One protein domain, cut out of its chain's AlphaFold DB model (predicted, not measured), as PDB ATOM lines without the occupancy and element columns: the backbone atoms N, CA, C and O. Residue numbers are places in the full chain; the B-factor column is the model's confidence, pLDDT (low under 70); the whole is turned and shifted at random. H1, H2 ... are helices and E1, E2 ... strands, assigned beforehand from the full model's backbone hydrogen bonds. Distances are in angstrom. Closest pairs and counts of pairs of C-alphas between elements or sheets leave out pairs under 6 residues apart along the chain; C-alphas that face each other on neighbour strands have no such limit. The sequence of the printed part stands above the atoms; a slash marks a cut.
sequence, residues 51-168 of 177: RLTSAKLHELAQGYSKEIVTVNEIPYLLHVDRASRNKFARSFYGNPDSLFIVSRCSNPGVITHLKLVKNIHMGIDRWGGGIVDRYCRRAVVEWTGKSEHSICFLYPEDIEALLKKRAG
ATOM      1  N   ARG A  51      16.271 103.102 -37.338       56.34
ATOM      2  CA  ARG A  51      15.794 103.774 -38.532       56.34
ATOM      3  C   ARG A  51      15.050 102.738 -39.351       56.34
ATOM      4  O   ARG A  51      15.600 102.087 -40.241       56.34
ATOM      5  N   LEU A  52      13.780 102.613 -38.974       53.50
ATOM      6  CA  LEU A  52      12.735 101.741 -39.496       53.50
ATOM      7  C   LEU A  52      12.798 101.588 -41.025       53.50
ATOM      8  O   LEU A  52      12.514 100.519 -41.551       53.50
ATOM      9  N   THR A  53      13.225 102.625 -41.749       64.81
ATOM     10  CA  THR A  53      13.279 102.661 -43.212       64.81
ATOM     11  C   THR A  53      14.244 101.646 -43.826       64.81
ATOM     12  O   THR A  53      13.868 100.985 -44.783       64.81
ATOM     13  N   SER A  54      15.471 101.469 -43.317       68.94
ATOM     14  CA  SER A  54      16.429 100.554 -43.971       68.94
ATOM     15  C   SER A  54      16.063  99.086 -43.744       68.94
ATOM     16  O   SER A  54      16.033  98.315 -44.700       68.94
ATOM     17  N   ALA A  55      15.730  98.706 -42.506       74.12
ATOM     18  CA  ALA A  55      15.318  97.340 -42.182       74.12
ATOM     19  C   ALA A  55      14.012  96.957 -42.896       74.12
ATOM     20  O   ALA A  55      13.959  95.909 -43.533       74.12
ATOM     21  N   LYS A  56      13.011  97.850 -42.898       78.69
ATOM     22  CA  LYS A  56      11.731  97.624 -43.584       78.69
ATOM     23  C   LYS A  56      11.897  97.497 -45.099       78.69
ATOM     24  O   LYS A  56      11.220  96.683 -45.708       78.69
ATOM     25  N   LEU A  57      12.817  98.240 -45.727       79.12
ATOM     26  CA  LEU A  57      13.113  98.068 -47.160       79.12
ATOM     27  C   LEU A  57      13.732  96.700 -47.468       79.12
ATOM     28  O   LEU A  57      13.371  96.081 -48.466       79.12
ATOM     29  N   HIS A  58      14.647  96.226 -46.618       82.50
ATOM     30  CA  HIS A  58      15.222  94.889 -46.756       82.50
ATOM     31  C   HIS A  58      14.167  93.796 -46.561       82.50
ATOM     32  O   HIS A  58      14.103  92.877 -47.371       82.50
ATOM     33  N   GLU A  59      13.334  93.911 -45.527       85.00
ATOM     34  CA  GLU A  59      12.236  92.980 -45.247       85.00
ATOM     35  C   GLU A  59      11.222  92.945 -46.396       85.00
ATOM     36  O   GLU A  59      10.904  91.872 -46.905       85.00
ATOM     37  N   LEU A  60      10.794  94.113 -46.888       84.12
ATOM     38  CA  LEU A  60       9.909  94.209 -48.048       84.12
ATOM     39  C   LEU A  60      10.513  93.503 -49.262       84.12
ATOM     40  O   LEU A  60       9.812  92.756 -49.931       84.12
ATOM     41  N   ALA A  61      11.804  93.700 -49.537       88.00
ATOM     42  CA  ALA A  61      12.462  93.072 -50.678       88.00
ATOM     43  C   ALA A  61      12.576  91.544 -50.566       88.00
ATOM     44  O   ALA A  61      12.577  90.873 -51.594       88.00
ATOM     45  N   GLN A  62      12.646  90.981 -49.353       88.38
ATOM     46  CA  GLN A  62      12.716  89.526 -49.150       88.38
ATOM     47  C   GLN A  62      11.450  88.799 -49.621       88.38
ATOM     48  O   GLN A  62      11.528  87.626 -49.979       88.38
ATOM     49  N   GLY A  63      10.306  89.488 -49.661       89.00
ATOM     50  CA  GLY A  63       9.038  88.930 -50.134       89.00
ATOM     51  C   GLY A  63       8.903  88.811 -51.657       89.00
ATOM     52  O   GLY A  63       7.899  88.277 -52.123       89.00
ATOM     53  N   TYR A  64       9.870  89.298 -52.444       91.81
ATOM     54  CA  TYR A  64       9.774  89.351 -53.908       91.81
ATOM     55  C   TYR A  64      10.997  88.736 -54.602       91.81
ATOM     56  O   TYR A  64      12.093  88.651 -54.051       91.81
ATOM     57  N   SER A  65      10.810  88.327 -55.863       92.38
ATOM     58  CA  SER A  65      11.892  87.819 -56.715       92.38
ATOM     59  C   SER A  65      12.963  88.888 -56.984       92.38
ATOM     60  O   SER A  65      12.649  90.068 -57.168       92.38
ATOM     61  N   LYS A  66      14.223  88.450 -57.128       91.38
ATOM     62  CA  LYS A  66      15.365  89.285 -57.568       91.38
ATOM     63  C   LYS A  66      15.214  89.841 -58.989       91.38
ATOM     64  O   LYS A  66      15.976  90.712 -59.415       91.38
ATOM     65  N   GLU A  67      14.261  89.316 -59.749       90.62
ATOM     66  CA  GLU A  67      13.864  89.847 -61.053       90.62
ATOM     67  C   GLU A  67      13.036  91.127 -60.909       90.62
ATOM     68  O   GLU A  67      13.116  92.005 -61.758       90.62
ATOM     69  N   ILE A  68      12.303  91.273 -59.801       92.44
ATOM     70  CA  ILE A  68      11.442  92.427 -59.525       92.44
ATOM     71  C   ILE A  68      12.199  93.483 -58.723       92.44
ATOM     72  O   ILE A  68      12.138  94.673 -59.050       92.44
ATOM     73  N   VAL A  69      12.898  93.054 -57.667       93.81
ATOM     74  CA  VAL A  69      13.555  93.950 -56.714       93.81
ATOM     75  C   VAL A  69      14.963  93.492 -56.368       93.81
ATOM     76  O   VAL A  69      15.217  92.314 -56.134       93.81
ATOM     77  N   THR A  70      15.893  94.435 -56.294       91.81
ATOM     78  CA  THR A  70      17.248  94.189 -55.797       91.81
ATOM     79  C   THR A  70      17.591  95.176 -54.693       91.81
ATOM     80  O   THR A  70      17.052  96.282 -54.639       91.81
ATOM     81  N   VAL A  71      18.479  94.769 -53.783       88.25
ATOM     82  CA  VAL A  71      18.947  95.623 -52.687       88.25
ATOM     83  C   VAL A  71      20.455  95.781 -52.778       88.25
ATOM     84  O   VAL A  71      21.177  94.788 -52.824       88.25
ATOM     85  N   ASN A  72      20.918  97.030 -52.802       84.81
ATOM     86  CA  ASN A  72      22.324  97.415 -52.911       84.81
ATOM     87  C   ASN A  72      23.052  96.765 -54.099       84.81
ATOM     88  O   ASN A  72      24.239  96.459 -54.021       84.81
ATOM     89  N   GLU A  73      22.346  96.566 -55.213       85.62
ATOM     90  CA  GLU A  73      22.939  96.019 -56.430       85.62
ATOM     91  C   GLU A  73      23.917  97.026 -57.048       85.62
ATOM     92  O   GLU A  73      23.555  98.164 -57.382       85.62
ATOM     93  N   ILE A  74      25.159  96.580 -57.220       79.31
ATOM     94  CA  ILE A  74      26.187  97.264 -57.999       79.31
ATOM     95  C   ILE A  74      26.451  96.385 -59.223       79.31
ATOM     96  O   ILE A  74      26.900  95.250 -59.060       79.31
ATOM     97  N   PRO A  75      26.151  96.855 -60.444       79.00
ATOM     98  CA  PRO A  75      26.258  96.010 -61.620       79.00
ATOM     99  C   PRO A  75      27.720  95.705 -61.967       79.00
ATOM    100  O   PRO A  75      28.530  96.608 -62.183       79.00
ATOM    101  N   TYR A  76      28.037  94.417 -62.099       73.94
ATOM    102  CA  TYR A  76      29.376  93.925 -62.450       73.94
ATOM    103  C   TYR A  76      29.777  94.226 -63.904       73.94
ATOM    104  O   TYR A  76      30.959  94.244 -64.244       73.94
ATOM    105  N   LEU A  77      28.806  94.527 -64.771       71.56
ATOM    106  CA  LEU A  77      29.024  94.812 -66.193       71.56
ATOM    107  C   LEU A  77      29.669  96.184 -66.457       71.56
ATOM    108  O   LEU A  77      29.810  96.596 -67.602       71.56
ATOM    109  N   LEU A  78      30.138  96.890 -65.424       64.94
ATOM    110  CA  LEU A  78      30.985  98.072 -65.597       64.94
ATOM    111  C   LEU A  78      32.453  97.729 -65.917       64.94
ATOM    112  O   LEU A  78      33.211  98.620 -66.299       64.94
ATOM    113  N   HIS A  79      32.854  96.458 -65.814       68.19
ATOM    114  CA  HIS A  79      34.225  96.007 -66.086       68.19
ATOM    115  C   HIS A  79      34.502  95.627 -67.552       68.19
ATOM    116  O   HIS A  79      35.646  95.341 -67.894       68.19
ATOM    117  N   VAL A  80      33.493  95.648 -68.425       76.31
ATOM    118  CA  VAL A  80      33.630  95.278 -69.847       76.31
ATOM    119  C   VAL A  80      34.183  96.426 -70.704       76.31
ATOM    120  O   VAL A  80      34.486  97.516 -70.192       76.31
ATOM    121  N   ASP A  81      34.323  96.187 -72.012       83.94
ATOM    122  CA  ASP A  81      34.777  97.187 -72.978       83.94
ATOM    123  C   ASP A  81      33.901  98.456 -72.974       83.94
ATOM    124  O   ASP A  81      32.780  98.503 -72.456       83.94
ATOM    125  N   ARG A  82      34.437  99.533 -73.550       84.19
ATOM    126  CA  ARG A  82      33.828 100.864 -73.469       84.19
ATOM    127  C   ARG A  82      32.453 100.942 -74.144       84.19
ATOM    128  O   ARG A  82      31.592 101.662 -73.636       84.19
ATOM    129  N   ALA A  83      32.249 100.267 -75.275       84.81
ATOM    130  CA  ALA A  83      30.991 100.335 -76.014       84.81
ATOM    131  C   ALA A  83      29.886  99.599 -75.248       84.81
ATOM    132  O   ALA A  83      28.834 100.183 -74.964       84.81
ATOM    133  N   SER A  84      30.184  98.383 -74.793       86.38
ATOM    134  CA  SER A  84      29.262  97.549 -74.019       86.38
ATOM    135  C   SER A  84      28.910  98.178 -72.676       86.38
ATOM    136  O   SER A  84      27.743  98.220 -72.289       86.38
ATOM    137  N   ARG A  85      29.885  98.805 -72.005       87.75
ATOM    138  CA  ARG A  85      29.648  99.566 -70.771       87.75
ATOM    139  C   ARG A  85      28.678 100.721 -70.977       87.75
ATOM    140  O   ARG A  85      27.825 100.954 -70.129       87.75
ATOM    141  N   ASN A  86      28.800 101.453 -72.085       87.94
ATOM    142  CA  ASN A  86      27.889 102.555 -72.386       87.94
ATOM    143  C   ASN A  86      26.471 102.050 -72.663       87.94
ATOM    144  O   ASN A  86      25.514 102.658 -72.181       87.94
ATOM    145  N   LYS A  87      26.330 100.948 -73.410       89.44
ATOM    146  CA  LYS A  87      25.028 100.319 -73.665       89.44
ATOM    147  C   LYS A  87      24.381  99.851 -72.362       89.44
ATOM    148  O   LYS A  87      23.255 100.251 -72.056       89.44
ATOM    149  N   PHE A  88      25.138  99.132 -71.539       90.88
ATOM    150  CA  PHE A  88      24.675  98.676 -70.237       90.88
ATOM    151  C   PHE A  88      24.326  99.838 -69.305       90.88
ATOM    152  O   PHE A  88      23.238  99.869 -68.750       90.88
ATOM    153  N   ALA A  89      25.181 100.852 -69.170       89.56
ATOM    154  CA  ALA A  89      24.899 101.995 -68.304       89.56
ATOM    155  C   ALA A  89      23.638 102.762 -68.739       89.56
ATOM    156  O   ALA A  89      22.855 103.185 -67.887       89.56
ATOM    157  N   ARG A  90      23.411 102.919 -70.051       89.75
ATOM    158  CA  ARG A  90      22.187 103.543 -70.580       89.75
ATOM    159  C   ARG A  90      20.945 102.721 -70.251       89.75
ATOM    160  O   ARG A  90      19.965 103.300 -69.794       89.75
ATOM    161  N   SER A  91      20.989 101.404 -70.439       91.31
ATOM    162  CA  SER A  91      19.857 100.533 -70.099       91.31
ATOM    163  C   SER A  91      19.646 100.402 -68.587       91.31
ATOM    164  O   SER A  91      18.516 100.371 -68.129       91.31
ATOM    165  N   PHE A  92      20.698 100.402 -67.775       91.56
ATOM    166  CA  PHE A  92      20.574 100.259 -66.326       91.56
ATOM    167  C   PHE A  92      20.097 101.559 -65.666       91.56
ATOM    168  O   PHE A  92      19.100 101.556 -64.950       91.56
ATOM    169  N   TYR A  93      20.774 102.689 -65.913       89.44
ATOM    170  CA  TYR A  93      20.483 103.970 -65.244       89.44
ATOM    171  C   TYR A  93      19.446 104.837 -65.969       89.44
ATOM    172  O   TYR A  93      18.866 105.742 -65.362       89.44
ATOM    173  N   GLY A  94      19.239 104.600 -67.266       88.62
ATOM    174  CA  GLY A  94      18.361 105.394 -68.125       88.62
ATOM    175  C   GLY A  94      17.026 104.735 -68.466       88.62
ATOM    176  O   GLY A  94      16.197 105.391 -69.093       88.62
ATOM    177  N   ASN A  95      16.797 103.479 -68.073       90.62
ATOM    178  CA  ASN A  95      15.542 102.790 -68.360       90.62
ATOM    179  C   ASN A  95      14.382 103.418 -67.555       90.62
ATOM    180  O   ASN A  95      14.453 103.454 -66.323       90.62
ATOM    181  N   PRO A  96      13.322 103.917 -68.223       89.19
ATOM    182  CA  PRO A  96      12.186 104.564 -67.563       89.19
ATOM    183  C   PRO A  96      11.378 103.601 -66.686       89.19
ATOM    184  O   PRO A  96      10.783 104.024 -65.696       89.19
ATOM    185  N   ASP A  97      11.420 102.308 -67.001       91.12
ATOM    186  CA  ASP A  97      10.793 101.238 -66.236       91.12
ATOM    187  C   ASP A  97      11.708 100.733 -65.117       91.12
ATOM    188  O   ASP A  97      11.391  99.760 -64.439       91.12
ATOM    189  N   SER A  98      12.852 101.363 -64.862       91.81
ATOM    190  CA  SER A  98      13.669 101.094 -63.679       91.81
ATOM    191  C   SER A  98      13.458 102.166 -62.620       91.81
ATOM    192  O   SER A  98      13.433 103.360 -62.912       91.81
ATOM    193  N   LEU A  99      13.335 101.743 -61.364       92.19
ATOM    194  CA  LEU A  99      13.144 102.653 -60.238       92.19
ATOM    195  C   LEU A  99      14.292 102.518 -59.258       92.19
ATOM    196  O   LEU A  99      14.624 101.419 -58.832       92.19
ATOM    197  N   PHE A 100      14.869 103.652 -58.885       90.75
ATOM    198  CA  PHE A 100      15.967 103.733 -57.934       90.75
ATOM    199  C   PHE A 100      15.448 104.391 -56.664       90.75
ATOM    200  O   PHE A 100      15.094 105.571 -56.691       90.75
ATOM    201  N   ILE A 101      15.376 103.617 -55.583       88.69
ATOM    202  CA  ILE A 101      14.844 104.052 -54.294       88.69
ATOM    203  C   ILE A 101      15.970 104.051 -53.273       88.69
ATOM    204  O   ILE A 101      16.596 103.026 -53.017       88.69
ATOM    205  N   VAL A 102      16.228 105.205 -52.678       84.62
ATOM    206  CA  VAL A 102      17.349 105.426 -51.771       84.62
ATOM    207  C   VAL A 102      16.808 105.690 -50.375       84.62
ATOM    208  O   VAL A 102      16.035 106.624 -50.166       84.62
ATOM    209  N   SER A 103      17.209 104.868 -49.408       79.75
ATOM    210  CA  SER A 103      16.903 105.086 -47.998       79.75
ATOM    211  C   SER A 103      17.525 106.397 -47.537       79.75
ATOM    212  O   SER A 103      18.702 106.667 -47.810       79.75
ATOM    213  N   ARG A 104      16.760 107.153 -46.746       69.75
ATOM    214  CA  ARG A 104      17.157 108.387 -46.050       69.75
ATOM    215  C   ARG A 104      18.537 108.339 -45.381       69.75
ATOM    216  O   ARG A 104      19.164 109.373 -45.181       69.75
ATOM    217  N   CYS A 105      18.989 107.151 -44.990       61.28
ATOM    218  CA  CYS A 105      20.179 106.957 -44.163       61.28
ATOM    219  C   CYS A 105      21.384 106.445 -44.939       61.28
ATOM    220  O   CYS A 105      22.455 106.287 -44.366       61.28
ATOM    221  N   SER A 106      21.215 106.147 -46.223       63.00
ATOM    222  CA  SER A 106      22.326 105.696 -47.045       63.00
ATOM    223  C   SER A 106      23.377 106.806 -47.173       63.00
ATOM    224  O   SER A 106      23.028 107.976 -47.297       63.00
ATOM    225  N   ASN A 107      24.665 106.445 -47.080       59.47
ATOM    226  CA  ASN A 107      25.766 107.374 -47.341       59.47
ATOM    227  C   ASN A 107      25.975 107.440 -48.861       59.47
ATOM    228  O   ASN A 107      26.445 106.462 -49.443       59.47
ATOM    229  N   PRO A 108      25.671 108.552 -49.531       53.38
ATOM    230  CA  PRO A 108      25.659 108.620 -50.990       53.38
ATOM    231  C   PRO A 108      27.045 108.765 -51.592       53.38
ATOM    232  O   PRO A 108      27.192 108.567 -52.795       53.38
ATOM    233  N   GLY A 109      28.077 108.965 -50.763       52.59
ATOM    234  CA  GLY A 109      29.464 108.716 -51.154       52.59
ATOM    235  C   GLY A 109      29.722 107.255 -51.555       52.59
ATOM    236  O   GLY A 109      30.616 106.998 -52.352       52.59
ATOM    237  N   VAL A 110      28.904 106.307 -51.078       55.53
ATOM    238  CA  VAL A 110      28.948 104.884 -51.474       55.53
ATOM    239  C   VAL A 110      28.180 104.636 -52.779       55.53
ATOM    240  O   VAL A 110      28.361 103.602 -53.413       55.53
ATOM    241  N   ILE A 111      27.348 105.584 -53.226       68.12
ATOM    242  CA  ILE A 111      26.437 105.398 -54.361       68.12
ATOM    243  C   ILE A 111      26.701 106.424 -55.473       68.12
ATOM    244  O   ILE A 111      25.793 107.050 -56.024       68.12
ATOM    245  N   THR A 112      27.978 106.602 -55.817       73.25
ATOM    246  CA  THR A 112      28.448 107.546 -56.847       73.25
ATOM    247  C   THR A 112      27.769 107.346 -58.203       73.25
ATOM    248  O   THR A 112      27.556 108.315 -58.938       73.25
ATOM    249  N   HIS A 113      27.354 106.117 -58.519       77.19
ATOM    250  CA  HIS A 113      26.653 105.789 -59.756       77.19
ATOM    251  C   HIS A 113      25.231 106.356 -59.853       77.19
ATOM    252  O   HIS A 113      24.718 106.486 -60.963       77.19
ATOM    253  N   LEU A 114      24.601 106.784 -58.751       77.94
ATOM    254  CA  LEU A 114      23.275 107.424 -58.808       77.94
ATOM    255  C   LEU A 114      23.283 108.774 -59.526       77.94
ATOM    256  O   LEU A 114      22.234 109.224 -59.983       77.94
ATOM    257  N   LYS A 115      24.449 109.408 -59.703       80.88
ATOM    258  CA  LYS A 115      24.569 110.608 -60.548       80.88
ATOM    259  C   LYS A 115      24.051 110.356 -61.968       80.88
ATOM    260  O   LYS A 115      23.465 111.255 -62.572       80.88
ATOM    261  N   LEU A 116      24.198 109.124 -62.459       83.69
ATOM    262  CA  LEU A 116      23.780 108.702 -63.796       83.69
ATOM    263  C   LEU A 116      22.272 108.426 -63.902       83.69
ATOM    264  O   LEU A 116      21.728 108.453 -65.001       83.69
ATOM    265  N   VAL A 117      21.589 108.185 -62.781       85.75
ATOM    266  CA  VAL A 117      20.154 107.869 -62.759       85.75
ATOM    267  C   VAL A 117      19.342 109.115 -63.070       85.75
ATOM    268  O   VAL A 117      19.538 110.145 -62.439       85.75
ATOM    269  N   LYS A 118      18.386 109.055 -63.998       82.69
ATOM    270  CA  LYS A 118      17.585 110.244 -64.340       82.69
ATOM    271  C   LYS A 118      16.671 110.697 -63.193       82.69
ATOM    272  O   LYS A 118      16.693 111.873 -62.845       82.69
ATOM    273  N   ASN A 119      15.928 109.760 -62.599       83.38
ATOM    274  CA  ASN A 119      14.930 110.021 -61.559       83.38
ATOM    275  C   ASN A 119      15.267 109.235 -60.290       83.38
ATOM    276  O   ASN A 119      15.337 108.005 -60.324       83.38
ATOM    277  N   ILE A 120      15.455 109.937 -59.173       85.56
ATOM    278  CA  ILE A 120      15.770 109.311 -57.887       85.56
ATOM    279  C   ILE A 120      14.550 109.412 -56.984       85.56
ATOM    280  O   ILE A 120      13.985 110.489 -56.789       85.56
ATOM    281  N   HIS A 121      14.176 108.276 -56.407       88.00
ATOM    282  CA  HIS A 121      13.143 108.202 -55.393       88.00
ATOM    283  C   HIS A 121      13.810 108.050 -54.035       88.00
ATOM    284  O   HIS A 121      14.774 107.307 -53.865       88.00
ATOM    285  N   MET A 122      13.299 108.767 -53.055       84.12
ATOM    286  CA  MET A 122      13.775 108.730 -51.690       84.12
ATOM    287  C   MET A 122      12.751 108.009 -50.825       84.12
ATOM    288  O   MET A 122      11.606 108.441 -50.736       84.12
ATOM    289  N   GLY A 123      13.182 106.928 -50.178       78.56
ATOM    290  CA  GLY A 123      12.400 106.245 -49.157       78.56
ATOM    291  C   GLY A 123      12.489 107.012 -47.841       78.56
ATOM    292  O   GLY A 123      13.585 107.125 -47.278       78.56
ATOM    293  N   ILE A 124      11.360 107.528 -47.352       73.69
ATOM    294  CA  ILE A 124      11.283 108.256 -46.078       73.69
ATOM    295  C   ILE A 124      10.297 107.557 -45.142       73.69
ATOM    296  O   ILE A 124       9.242 107.078 -45.544       73.69
ATOM    297  N   ASP A 125      10.657 107.490 -43.868       71.69
ATOM    298  CA  ASP A 125       9.731 107.240 -42.776       71.69
ATOM    299  C   ASP A 125       8.817 108.458 -42.541       71.69
ATOM    300  O   ASP A 125       9.225 109.600 -42.709       71.69
ATOM    301  N   ARG A 126       7.577 108.270 -42.068       68.69
ATOM    302  CA  ARG A 126       6.692 109.406 -41.705       68.69
ATOM    303  C   ARG A 126       7.214 110.268 -40.535       68.69
ATOM    304  O   ARG A 126       6.528 111.176 -40.068       68.69
ATOM    305  N   TRP A 127       8.420 109.993 -40.050       60.25
ATOM    306  CA  TRP A 127       9.032 110.612 -38.888       60.25
ATOM    307  C   TRP A 127       9.913 111.802 -39.286       60.25
ATOM    308  O   TRP A 127      11.008 111.648 -39.829       60.25
ATOM    309  N   GLY A 128       9.448 113.011 -38.958       60.25
ATOM    310  CA  GLY A 128      10.233 114.246 -39.094       60.25
ATOM    311  C   GLY A 128       9.563 115.382 -39.866       60.25
ATOM    312  O   GLY A 128      10.060 116.509 -39.826       60.25
ATOM    313  N   GLY A 129       8.434 115.109 -40.527       66.25
ATOM    314  CA  GLY A 129       7.644 116.107 -41.248       66.25
ATOM    315  C   GLY A 129       8.421 116.868 -42.335       66.25
ATOM    316  O   GLY A 129       9.540 116.523 -42.713       66.25
ATOM    317  N   GLY A 130       7.840 117.970 -42.813       74.62
ATOM    318  CA  GLY A 130       8.354 118.694 -43.981       74.62
ATOM    319  C   GLY A 130       9.734 119.350 -43.820       74.62
ATOM    320  O   GLY A 130      10.334 119.732 -44.820       74.62
ATOM    321  N   ILE A 131      10.261 119.506 -42.598       76.38
ATOM    322  CA  ILE A 131      11.617 120.048 -42.369       76.38
ATOM    323  C   ILE A 131      12.671 119.009 -42.750       76.38
ATOM    324  O   ILE A 131      13.636 119.316 -43.452       76.38
ATOM    325  N   VAL A 132      12.460 117.772 -42.307       73.94
ATOM    326  CA  VAL A 132      13.328 116.641 -42.621       73.94
ATOM    327  C   VAL A 132      13.334 116.366 -44.118       73.94
ATOM    328  O   VAL A 132      14.408 116.231 -44.702       73.94
ATOM    329  N   ASP A 133      12.160 116.365 -44.747       78.06
ATOM    330  CA  ASP A 133      12.036 116.145 -46.187       78.06
ATOM    331  C   ASP A 133      12.821 117.204 -46.969       78.06
ATOM    332  O   ASP A 133      13.540 116.886 -47.917       78.06
ATOM    333  N   ARG A 134      12.758 118.469 -46.531       81.38
ATOM    334  CA  ARG A 134      13.499 119.579 -47.147       81.38
ATOM    335  C   ARG A 134      15.011 119.405 -47.007       81.38
ATOM    336  O   ARG A 134      15.738 119.600 -47.979       81.38
ATOM    337  N   TYR A 135      15.482 119.012 -45.822       81.62
ATOM    338  CA  TYR A 135      16.899 118.726 -45.585       81.62
ATOM    339  C   TYR A 135      17.396 117.579 -46.472       81.62
ATOM    340  O   TYR A 135      18.409 117.713 -47.159       81.62
ATOM    341  N   CYS A 136      16.653 116.473 -46.508       78.19
ATOM    342  CA  CYS A 136      16.968 115.310 -47.326       78.19
ATOM    343  C   CYS A 136      16.993 115.640 -48.821       78.19
ATOM    344  O   CYS A 136      17.933 115.253 -49.514       78.19
ATOM    345  N   ARG A 137      16.012 116.415 -49.305       82.25
ATOM    346  CA  ARG A 137      15.980 116.904 -50.689       82.25
ATOM    347  C   ARG A 137      17.250 117.678 -51.020       82.25
ATOM    348  O   ARG A 137      17.911 117.356 -52.002       82.25
ATOM    349  N   ARG A 138      17.621 118.646 -50.175       83.25
ATOM    350  CA  ARG A 138      18.811 119.481 -50.383       83.25
ATOM    351  C   ARG A 138      20.093 118.652 -50.414       83.25
ATOM    352  O   ARG A 138      20.914 118.852 -51.301       83.25
ATOM    353  N   ALA A 139      20.235 117.694 -49.497       79.88
ATOM    354  CA  ALA A 139      21.390 116.800 -49.468       79.88
ATOM    355  C   ALA A 139      21.507 115.978 -50.764       79.88
ATOM    356  O   ALA A 139      22.584 115.884 -51.346       79.88
ATOM    357  N   VAL A 140      20.397 115.431 -51.276       78.69
ATOM    358  CA  VAL A 140      20.412 114.686 -52.545       78.69
ATOM    359  C   VAL A 140      20.732 115.593 -53.731       78.69
ATOM    360  O   VAL A 140      21.514 115.184 -54.590       78.69
ATOM    361  N   VAL A 141      20.191 116.812 -53.788       84.38
ATOM    362  CA  VAL A 141      20.538 117.804 -54.825       84.38
ATOM    363  C   VAL A 141      22.030 118.095 -54.825       84.38
ATOM    364  O   VAL A 141      22.673 117.972 -55.863       84.38
ATOM    365  N   GLU A 142      22.590 118.423 -53.661       83.69
ATOM    366  CA  GLU A 142      24.007 118.748 -53.502       83.69
ATOM    367  C   GLU A 142      24.900 117.588 -53.958       83.69
ATOM    368  O   GLU A 142      25.897 117.781 -54.650       83.69
ATOM    369  N   TRP A 143      24.511 116.356 -53.637       77.00
ATOM    370  CA  TRP A 143      25.322 115.176 -53.925       77.00
ATOM    371  C   TRP A 143      25.204 114.681 -55.358       77.00
ATOM    372  O   TRP A 143      26.184 114.211 -55.946       77.00
ATOM    373  N   THR A 144      24.010 114.766 -55.931       78.19
ATOM    374  CA  THR A 144      23.729 114.241 -57.270       78.19
ATOM    375  C   THR A 144      23.846 115.302 -58.359       78.19
ATOM    376  O   THR A 144      23.929 114.944 -59.533       78.19
ATOM    377  N   GLY A 145      23.864 116.587 -57.988       83.88
ATOM    378  CA  GLY A 145      23.794 117.721 -58.910       83.88
ATOM    379  C   GLY A 145      22.441 117.847 -59.618       83.88
ATOM    380  O   GLY A 145      22.347 118.517 -60.644       83.88
ATOM    381  N   LYS A 146      21.401 117.155 -59.135       83.88
ATOM    382  CA  LYS A 146      20.087 117.109 -59.784       83.88
ATOM    383  C   LYS A 146      19.180 118.233 -59.309       83.88
ATOM    384  O   LYS A 146      19.310 118.719 -58.195       83.88
ATOM    385  N   SER A 147      18.215 118.604 -60.149       86.12
ATOM    386  CA  SER A 147      17.158 119.543 -59.766       86.12
ATOM    387  C   SER A 147      16.296 118.957 -58.651       86.12
ATOM    388  O   SER A 147      15.953 117.773 -58.686       86.12
ATOM    389  N   GLU A 148      15.869 119.808 -57.718       83.00
ATOM    390  CA  GLU A 148      14.919 119.438 -56.668       83.00
ATOM    391  C   GLU A 148      13.686 118.732 -57.238       83.00
ATOM    392  O   GLU A 148      13.251 117.734 -56.680       83.00
ATOM    393  N   HIS A 149      13.176 119.173 -58.387       82.62
ATOM    394  CA  HIS A 149      11.967 118.637 -59.022       82.62
ATOM    395  C   HIS A 149      12.110 117.192 -59.528       82.62
ATOM    396  O   HIS A 149      11.109 116.538 -59.795       82.62
ATOM    397  N   SER A 150      13.338 116.683 -59.661       81.12
ATOM    398  CA  SER A 150      13.611 115.307 -60.109       81.12
ATOM    399  C   SER A 150      13.664 114.280 -58.969       81.12
ATOM    400  O   SER A 150      13.921 113.098 -59.208       81.12
ATOM    401  N   ILE A 151      13.449 114.738 -57.730       83.50
ATOM    402  CA  ILE A 151      13.469 113.915 -56.522       83.50
ATOM    403  C   ILE A 151      12.029 113.684 -56.057       83.50
ATOM    404  O   ILE A 151      11.323 114.627 -55.683       83.50
ATOM    405  N   CYS A 152      11.611 112.423 -56.028       87.06
ATOM    406  CA  CYS A 152      10.308 112.012 -55.502       87.06
ATOM    407  C   CYS A 152      10.467 111.352 -54.134       87.06
ATOM    408  O   CYS A 152      11.436 110.634 -53.901       87.06
ATOM    409  N   PHE A 153       9.507 111.565 -53.238       86.06
ATOM    410  CA  PHE A 153       9.459 110.876 -51.951       86.06
ATOM    411  C   PHE A 153       8.458 109.734 -52.014       86.06
ATOM    412  O   PHE A 153       7.373 109.902 -52.562       86.06
ATOM    413  N   LEU A 154       8.852 108.584 -51.478       87.12
ATOM    414  CA  LEU A 154       8.016 107.402 -51.352       87.12
ATOM    415  C   LEU A 154       8.021 106.954 -49.895       87.12
ATOM    416  O   LEU A 154       9.083 106.857 -49.267       87.12
ATOM    417  N   TYR A 155       6.840 106.657 -49.373       85.25
ATOM    418  CA  TYR A 155       6.686 106.017 -48.076       85.25
ATOM    419  C   TYR A 155       6.745 104.493 -48.233       85.25
ATOM    420  O   TYR A 155       6.554 103.978 -49.338       85.25
ATOM    421  N   PRO A 156       7.008 103.731 -47.155       84.44
ATOM    422  CA  PRO A 156       7.084 102.275 -47.237       84.44
ATOM    423  C   PRO A 156       5.844 101.635 -47.873       84.44
ATOM    424  O   PRO A 156       5.975 100.663 -48.608       84.44
ATOM    425  N   GLU A 157       4.664 102.211 -47.643       86.69
ATOM    426  CA  GLU A 157       3.397 101.729 -48.197       86.69
ATOM    427  C   GLU A 157       3.319 101.943 -49.721       86.69
ATOM    428  O   GLU A 157       2.855 101.061 -50.443       86.69
ATOM    429  N   ASP A 158       3.841 103.067 -50.229       89.38
ATOM    430  CA  ASP A 158       3.921 103.340 -51.671       89.38
ATOM    431  C   ASP A 158       4.884 102.368 -52.359       89.38
ATOM    432  O   ASP A 158       4.625 101.881 -53.460       89.38
ATOM    433  N   ILE A 159       6.003 102.066 -51.692       89.19
ATOM    434  CA  ILE A 159       7.017 101.130 -52.183       89.19
ATOM    435  C   ILE A 159       6.432  99.721 -52.240       89.19
ATOM    436  O   ILE A 159       6.575  99.040 -53.253       89.19
ATOM    437  N   GLU A 160       5.734  99.293 -51.192       90.31
ATOM    438  CA  GLU A 160       5.063  97.996 -51.161       90.31
ATOM    439  C   GLU A 160       3.988  97.887 -52.251       90.31
ATOM    440  O   GLU A 160       3.967  96.904 -52.992       90.31
ATOM    441  N   ALA A 161       3.133  98.901 -52.407       91.19
ATOM    442  CA  ALA A 161       2.125  98.931 -53.466       91.19
ATOM    443  C   ALA A 161       2.761  98.838 -54.864       91.19
ATOM    444  O   ALA A 161       2.258  98.138 -55.747       91.19
ATOM    445  N   LEU A 162       3.901  99.503 -55.059       91.25
ATOM    446  CA  LEU A 162       4.657  99.453 -56.302       91.25
ATOM    447  C   LEU A 162       5.239  98.061 -56.571       91.25
ATOM    448  O   LEU A 162       5.178  97.583 -57.707       91.25
ATOM    449  N   LEU A 163       5.774  97.403 -55.541       92.06
ATOM    450  CA  LEU A 163       6.293  96.039 -55.637       92.06
ATOM    451  C   LEU A 163       5.176  95.033 -55.942       92.06
ATOM    452  O   LEU A 163       5.333  94.231 -56.861       92.06
ATOM    453  N   LYS A 164       4.018  95.131 -55.274       92.19
ATOM    454  CA  LYS A 164       2.829  94.311 -55.581       92.19
ATOM    455  C   LYS A 164       2.391  94.476 -57.031       92.19
ATOM    456  O   LYS A 164       2.225  93.487 -57.741       92.19
ATOM    457  N   LYS A 165       2.298  95.727 -57.502       92.06
ATOM    458  CA  LYS A 165       1.965  96.038 -58.897       92.06
ATOM    459  C   LYS A 165       2.953  95.393 -59.873       92.06
ATOM    460  O   LYS A 165       2.522  94.803 -60.859       92.06
ATOM    461  N   ARG A 166       4.261  95.480 -59.609       90.06
ATOM    462  CA  ARG A 166       5.307  94.857 -60.444       90.06
ATOM    463  C   ARG A 166       5.257  93.338 -60.437       90.06
ATOM    464  O   ARG A 166       5.545  92.724 -61.455       90.06
ATOM    465  N   ALA A 167       4.889  92.751 -59.308       90.06
ATOM    466  CA  ALA A 167       4.729  91.315 -59.161       90.06
ATOM    467  C   ALA A 167       3.453  90.774 -59.832       90.06
ATOM    468  O   ALA A 167       3.213  89.572 -59.785       90.06
ATOM    469  N   GLY A 168       2.608  91.637 -60.412       90.00
ATOM    470  CA  GLY A 168       1.304  91.233 -60.940       90.00
ATOM    471  C   GLY A 168       0.310  90.824 -59.848       90.00
ATOM    472  O   GLY A 168      -0.728  90.239 -60.145       90.00
TER     473      GLY A 168
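What this domain is: This is residues 51 to 168 of the 177 residues of an uncharacterized protein of Cercospora beticola (UniProt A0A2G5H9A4). A small twisted sheet of three parallel strands, E2, E3 and E4, forms the middle, with the long helix H5 packed over one face of it. H1 and H6 run side by side and only graze the sheet, and H2 and H3 sit together away from it, towards one end of the longest axis. The 118 printed residues hold six named helices and four named strands, in the order H1 E1 H2 H3 E2 H4 E3 H5 E4 H6; the sheet's order is E2 E3 E4, and the class is mixed, helices and strands. The whole is compact, with a radius of gyration of the C-alphas of 14.8 A and spans of 45 by 35 by 22 A.

How they stand to each other: H1, residues 52 to 62, and H6, residues 156 to 166, touch at a shallow tilt of 17 degrees, the same way, closest at the C-alphas of Leu 60 and Glu 160, 6.9 A apart. Both only graze the sheet, H1 with residues 53 to 57 and H6 with residues 156 to 162. E1, residues 69 to 71, pairs with no named strand; its closest C-alpha pair with H1 is Val 69 and Ala 61, 6.2 A. H2, residues 76 to 79, touches H3, residues 82 to 94, through residues 85 to 89 of H3 alone, closest at the C-alphas of Leu 78 and Arg 85, 5.5 A. H4, residues 112 to 116, and H3 only just touch, with 3 pairs of C-alphas within 8 A, made by residues 93 to 94 of H3 alone; the closest C-alphas, of Tyr 93 and Leu 116, are 5.9 A apart. E2, residues 99 to 103, and E3, residues 120 to 123, are parallel at 43 degrees, with N 102 and O 121 2.8 A apart, within hydrogen-bond range. E3 and E4, residues 151 to 154, are parallel at 32 degrees, with N 122 and O 152 within range at 2.8 A. The sheet is only just strongly twisted, its C-alphas lying up to 4.3 A off its best plane. H5, residues 129 to 144, is on one face, making two layers, a sheet with a helix on one face. On a local plane fitted to just 6 C-alphas of the sheet, its height over the sheet is 9.5 A, and it lies over E3 and E4, slantwise to the strands at 37 degrees to E3 on the local plane. E2, H4, E3 and E3, H5, E4 are strand-helix-strand units, two parallel strands with a helix between, each with a right-handed crossover. Every O i to N i+4 pair is within hydrogen-bond range in H1, H3, H5 and H6; H4 has 0 of 1, but 2 of 2 O i to N i+3 pairs, and H2 is too short for an i+4 pair.

Where its parts are: H1 begins at C-alpha 52, (12.735, 101.741, -39.496), and is 15.6 A long. H3 is 17.0 A, E2 13.0 A, H5 22.8 A and H6 15.3 A long. H6 ends at C-alpha 166, (5.307, 94.857, -60.444).

The domain as a whole: The C-alphas of Asp 81 and Gly 129, the two farthest apart, are 45.8 A apart. The printed part has no cut and no long link. The mean pLDDT of the printed part is 81.3; residues 51 to 54, 78 to 79, 104 to 111 and 126 to 129 are under 70.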